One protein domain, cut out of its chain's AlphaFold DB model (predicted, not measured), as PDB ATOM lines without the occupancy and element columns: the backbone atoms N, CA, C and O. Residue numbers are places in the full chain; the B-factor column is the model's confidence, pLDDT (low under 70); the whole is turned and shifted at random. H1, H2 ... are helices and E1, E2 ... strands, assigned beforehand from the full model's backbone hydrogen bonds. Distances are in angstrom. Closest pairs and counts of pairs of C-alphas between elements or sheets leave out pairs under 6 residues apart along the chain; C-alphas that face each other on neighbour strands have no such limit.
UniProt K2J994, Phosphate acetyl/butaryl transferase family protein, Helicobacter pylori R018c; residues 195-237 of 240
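Overview. This is residues 195 to 237 of the 240 residues of the protein "Phosphate acetyl/butaryl transferase family protein" of Helicobacter pylori R018c (UniProt K2J994). A short two-strand parallel sheet, E1 and E2, forms a base; H1 rises from one end of it as an arm, and H2 folds back over E2, packing on it with residues 226 to 230. The printed part has 43 residues, with two named helices and two named strands in the order H1, E1, H2, E2 along the chain, and its class is mixed, helices and strands. The whole is only just compact, close to loose, with a radius of gyration of the C-alphas of 11.0 A, and spans 31 by 21 by 13 A.

Along the chain. H1, residues 195 to 207, begins at C-alpha (117.356, 91.068, 98.200) and is 18.5 A long. E1 is residues 210 to 213; H2, residues 220 to 231, is 16.2 A long. E2, residues 235 to 237, ends at (100.853, 73.341, 96.620).

Arrangement. E1, H2, E2 make a strand-helix-strand unit, parallel neighbour strands joined through a helix, its crossover right-handed. N 212 and O 236 are 2.8 A apart, within hydrogen-bond range. The closest C-alphas of H2 and E2, Leu 229 and Val 235, are 6.1 A apart. H1 and H2 are apart. In both helices every O i to N i+4 pair is within hydrogen-bond range.

Size, cuts and confidence. The printed part has no cut and no long link. Residues 195 to 200 and 216 to 221 stand free. Residue 215 has pLDDT under 70.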
ATOM      1  N   LEU A 195     117.288  91.953  99.365       90.50
ATOM      2  CA  LEU A 195     117.356  91.068  98.200       90.50
ATOM      3  C   LEU A 195     118.199  89.808  98.468       90.50
ATOM      4  O   LEU A 195     117.767  88.693  98.181       90.50
ATOM      5  N   ALA A 196     119.372  89.961  99.090       88.75
ATOM      6  CA  ALA A 196     120.204  88.821  99.486       88.75
ATOM      7  C   ALA A 196     119.496  87.923 100.514       88.75
ATOM      8  O   ALA A 196     119.573  86.694 100.434       88.75
ATOM      9  N   PHE A 197     118.757  88.520 101.454       92.19
ATOM     10  CA  PHE A 197     117.934  87.780 102.401       92.19
ATOM     11  C   PHE A 197     116.829  86.992 101.688       92.19
ATOM     12  O   PHE A 197     116.713  85.786 101.912       92.19
ATOM     13  N   GLN A 198     116.084  87.622 100.776       91.06
ATOM     14  CA  GLN A 198     115.067  86.963  99.951       91.06
ATOM     15  C   GLN A 198     115.645  85.765  99.184       91.06
ATOM     16  O   GLN A 198     115.097  84.664  99.263       91.06
ATOM     17  N   MET A 199     116.789  85.931  98.520       88.62
ATOM     18  CA  MET A 199     117.459  84.834  97.813       88.62
ATOM     19  C   MET A 199     117.913  83.710  98.748       88.62
ATOM     20  O   MET A 199     117.803  82.530  98.411       88.62
ATOM     21  N   SER A 200     118.373  84.048  99.957       90.00
ATOM     22  CA  SER A 200     118.727  83.041 100.963       90.00
ATOM     23  C   SER A 200     117.520  82.184 101.368       90.00
ATOM     24  O   SER A 200     117.655  80.966 101.532       90.00
ATOM     25  N   LEU A 201     116.330  82.793 101.473       91.88
ATOM     26  CA  LEU A 201     115.080  82.092 101.763       91.88
ATOM     27  C   LEU A 201     114.668  81.198 100.596       91.88
ATOM     28  O   LEU A 201     114.354  80.030 100.819       91.88
ATOM     29  N   GLU A 202     114.735  81.706  99.363       91.00
ATOM     30  CA  GLU A 202     114.449  80.931  98.152       91.00
ATOM     31  C   GLU A 202     115.354  79.695  98.061       91.00
ATOM     32  O   GLU A 202     114.879  78.570  97.892       91.00
ATOM     33  N   LYS A 203     116.663  79.875  98.260       88.94
ATOM     34  CA  LYS A 203     117.648  78.788  98.259       88.94
ATOM     35  C   LYS A 203     117.370  77.765  99.356       88.94
ATOM     36  O   LYS A 203     117.501  76.562  99.130       88.94
ATOM     37  N   LYS A 204     116.983  78.223 100.550       91.50
ATOM     38  CA  LYS A 204     116.613  77.343 101.664       91.50
ATOM     39  C   LYS A 204     115.346  76.546 101.350       91.50
ATOM     40  O   LYS A 204     115.322  75.349 101.622       91.50
ATOM     41  N   ALA A 205     114.342  77.178 100.746       91.81
ATOM     42  CA  ALA A 205     113.108  76.519 100.333       91.81
ATOM     43  C   ALA A 205     113.364  75.471  99.236       91.81
ATOM     44  O   ALA A 205     112.939  74.329  99.376       91.81
ATOM     45  N   LYS A 206     114.166  75.798  98.214       90.94
ATOM     46  CA  LYS A 206     114.542  74.863  97.135       90.94
ATOM     47  C   LYS A 206     115.306  73.630  97.623       90.94
ATOM     48  O   LYS A 206     115.150  72.553  97.060       90.94
ATOM     49  N   LYS A 207     116.107  73.751  98.689       91.56
ATOM     50  CA  LYS A 207     116.798  72.599  99.305       91.56
ATOM     51  C   LYS A 207     115.845  71.609  99.969       91.56
ATOM     52  O   LYS A 207     116.186  70.438 100.104       91.56
ATOM     53  N   GLN A 208     114.689  72.074 100.435       93.06
ATOM     54  CA  GLN A 208     113.705  71.235 101.101       93.06
ATOM     55  C   GLN A 208     112.296  71.734 100.789       93.06
ATOM     56  O   GLN A 208     111.649  72.356 101.635       93.06
ATOM     57  N   ILE A 209     111.829  71.425  99.578       92.00
ATOM     58  CA  ILE A 209     110.488  71.796  99.125       92.00
ATOM     59  C   ILE A 209     109.460  71.210 100.097       92.00
ATOM     60  O   ILE A 209     109.472  70.015 100.413       92.00
ATOM     61  N   LYS A 210     108.594  72.077 100.618       91.88
ATOM     62  CA  LYS A 210     107.517  71.698 101.535       91.88
ATOM     63  C   LYS A 210     106.203  71.611 100.782       91.88
ATOM     64  O   LYS A 210     105.932  72.437  99.915       91.88
ATOM     65  N   LYS A 211     105.384  70.636 101.178       91.81
ATOM     66  CA  LYS A 211     103.982  70.561 100.777       91.81
ATOM     67  C   LYS A 211     103.173  71.546 101.605       91.81
ATOM     68  O   LYS A 211     103.203  71.471 102.834       91.81
ATOM     69  N   VAL A 212     102.481  72.459 100.942       90.69
ATOM     70  CA  VAL A 212     101.623  73.462 101.571       90.69
ATOM     71  C   VAL A 212     100.208  73.251 101.066       90.69
ATOM     72  O   VAL A 212      99.960  73.232  99.865       90.69
ATOM     73  N   VAL A 213      99.274  73.084 101.997       89.31
ATOM     74  CA  VAL A 213      97.853  73.069 101.658       89.31
ATOM     75  C   VAL A 213      97.455  74.500 101.352       89.31
ATOM     76  O   VAL A 213      97.530  75.356 102.238       89.31
ATOM     77  N   LEU A 214      97.051  74.762 100.112       84.31
ATOM     78  CA  LEU A 214      96.437  76.038  99.789       84.31
ATOM     79  C   LEU A 214      94.974  75.958 100.249       84.31
ATOM     80  O   LEU A 214      94.241  75.097  99.760       84.31
ATOM     81  N   PRO A 215      94.526  76.782 101.213       68.31
ATOM     82  CA  PRO A 215      93.097  76.901 101.448       68.31
ATOM     83  C   PRO A 215      92.453  77.443 100.167       68.31
ATOM     84  O   PRO A 215      93.045  78.308  99.524       68.31
ATOM     85  N   GLU A 216      91.269  76.941  99.810       70.12
ATOM     86  CA  GLU A 216      90.377  77.506  98.782       70.12
ATOM     87  C   GLU A 216      90.101  78.981  99.133       70.12
ATOM     88  O   GLU A 216      89.176  79.310  99.873       70.12
ATOM     89  N   SER A 217      91.012  79.861  98.727       78.94
ATOM     90  CA  SER A 217      91.083  81.249  99.158       78.94
ATOM     91  C   SER A 217      90.795  82.142  97.971       78.94
ATOM     92  O   SER A 217      91.598  82.217  97.047       78.94
ATOM     93  N   GLU A 218      89.725  82.918  98.072       85.50
ATOM     94  CA  GLU A 218      89.370  83.952  97.095       85.50
ATOM     95  C   GLU A 218      90.200  85.243  97.262       85.50
ATOM     96  O   GLU A 218      90.080  86.176  96.470       85.50
ATOM     97  N   ASP A 219      91.050  85.341  98.297       92.12
ATOM     98  CA  ASP A 219      91.905  86.517  98.498       92.12
ATOM     99  C   ASP A 219      92.997  86.592  97.418       92.12
ATOM    100  O   ASP A 219      93.943  85.797  97.389       92.12
ATOM    101  N   GLU A 220      92.896  87.606  96.557       91.19
ATOM    102  CA  GLU A 220      93.821  87.857  95.450       91.19
ATOM    103  C   GLU A 220      95.287  87.946  95.909       91.19
ATOM    104  O   GLU A 220      96.195  87.537  95.184       91.19
ATOM    105  N   ARG A 221      95.555  88.448  97.122       92.19
ATOM    106  CA  ARG A 221      96.925  88.556  97.654       92.19
ATOM    107  C   ARG A 221      97.504  87.175  97.940       92.19
ATOM    108  O   ARG A 221      98.676  86.940  97.643       92.19
ATOM    109  N   ILE A 222      96.687  86.265  98.474       90.38
ATOM    110  CA  ILE A 222      97.073  84.872  98.735       90.38
ATOM    111  C   ILE A 222      97.307  84.149  97.407       90.38
ATOM    112  O   ILE A 222      98.341  83.502  97.248       90.38
ATOM    113  N   LEU A 223      96.419  84.329  96.426       89.56
ATOM    114  CA  LEU A 223      96.565  83.730  95.096       89.56
ATOM    115  C   LEU A 223      97.813  84.242  94.361       89.56
ATOM    116  O   LEU A 223      98.574  83.446  93.811       89.56
ATOM    117  N   LYS A 224      98.093  85.552  94.411       90.56
ATOM    118  CA  LYS A 224      99.327  86.140  93.857       90.56
ATOM    119  C   LYS A 224     100.576  85.586  94.541       90.56
ATOM    120  O   LYS A 224     101.553  85.275  93.860       90.56
ATOM    121  N   ALA A 225     100.561  85.450  95.869       90.31
ATOM    122  CA  ALA A 225     101.680  84.882  96.615       90.31
ATOM    123  C   ALA A 225     101.905  83.402  96.264       90.31
ATOM    124  O   ALA A 225     103.035  83.009  95.980       90.31
ATOM    125  N   ALA A 226     100.835  82.603  96.211       90.56
ATOM    126  CA  ALA A 226     100.894  81.199  95.820       90.56
ATOM    127  C   ALA A 226     101.420  81.035  94.387       90.56
ATOM    128  O   ALA A 226     102.334  80.246  94.149       90.56
ATOM    129  N   HIS A 227     100.924  81.847  93.449       89.69
ATOM    130  CA  HIS A 227     101.410  81.860  92.073       89.69
ATOM    131  C   HIS A 227     102.914  82.165  91.997       89.69
ATOM    132  O   HIS A 227     103.647  81.430  91.337       89.69
ATOM    133  N   ARG A 228     103.398  83.191  92.714       89.25
ATOM    134  CA  ARG A 228     104.832  83.531  92.766       89.25
ATOM    135  C   ARG A 228     105.676  82.388  93.335       89.25
ATOM    136  O   ARG A 228     106.657  81.997  92.711       89.25
ATOM    137  N   LEU A 229     105.287  81.821  94.479       90.25
ATOM    138  CA  LEU A 229     106.025  80.724  95.122       90.25
ATOM    139  C   LEU A 229     106.091  79.464  94.247       90.25
ATOM    140  O   LEU A 229     107.132  78.796  94.213       90.25
ATOM    141  N   ASN A 230     105.005  79.176  93.524       88.44
ATOM    142  CA  ASN A 230     104.932  78.076  92.569       88.44
ATOM    143  C   ASN A 230     105.827  78.332  91.343       88.44
ATOM    144  O   ASN A 230     106.626  77.477  90.979       88.44
ATOM    145  N   ALA A 231     105.779  79.538  90.761       88.56
ATOM    146  CA  ALA A 231     106.648  79.931  89.647       88.56
ATOM    147  C   ALA A 231     108.145  79.887  90.017       88.56
ATOM    148  O   ALA A 231     108.984  79.562  89.182       88.56
ATOM    149  N   MET A 232     108.482  80.165  91.281       86.88
ATOM    150  CA  MET A 232     109.844  80.029  91.808       86.88
ATOM    151  C   MET A 232     110.265  78.566  92.049       86.88
ATOM    152  O   MET A 232     111.444  78.316  92.309       86.88
ATOM    153  N   GLY A 233     109.336  77.602  92.009       89.44
ATOM    154  CA  GLY A 233     109.604  76.189  92.294       89.44
ATOM    155  C   GLY A 233     110.046  75.932  93.739       89.44
ATOM    156  O   GLY A 233     110.901  75.087  93.989       89.44
ATOM    157  N   THR A 234     109.532  76.716  94.693       91.44
ATOM    158  CA  THR A 234     109.974  76.684  96.105       91.44
ATOM    159  C   THR A 234     109.054  75.887  97.030       91.44
ATOM    160  O   THR A 234     109.467  75.488  98.120       91.44
ATOM    161  N   VAL A 235     107.810  75.665  96.610       91.31
ATOM    162  CA  VAL A 235     106.733  75.060  97.399       91.31
ATOM    163  C   VAL A 235     105.916  74.147  96.492       91.31
ATOM    164  O   VAL A 235     105.711  74.469  95.326       91.31
ATOM    165  N   ASP A 236     105.442  73.030  97.038       90.38
ATOM    166  CA  ASP A 236     104.483  72.138  96.384       90.38
ATOM    167  C   ASP A 236     103.089  72.417  96.961       90.38
ATOM    168  O   ASP A 236     102.829  72.130  98.134       90.38
ATOM    169  N   PHE A 237     102.215  73.053  96.179       89.56
ATOM    170  CA  PHE A 237     100.853  73.341  96.620       89.56
ATOM    171  C   PHE A 237      99.942  72.150  96.356       89.56
ATOM    172  O   PHE A 237      99.821  71.687  95.224       89.56
TER     173      PHE A 237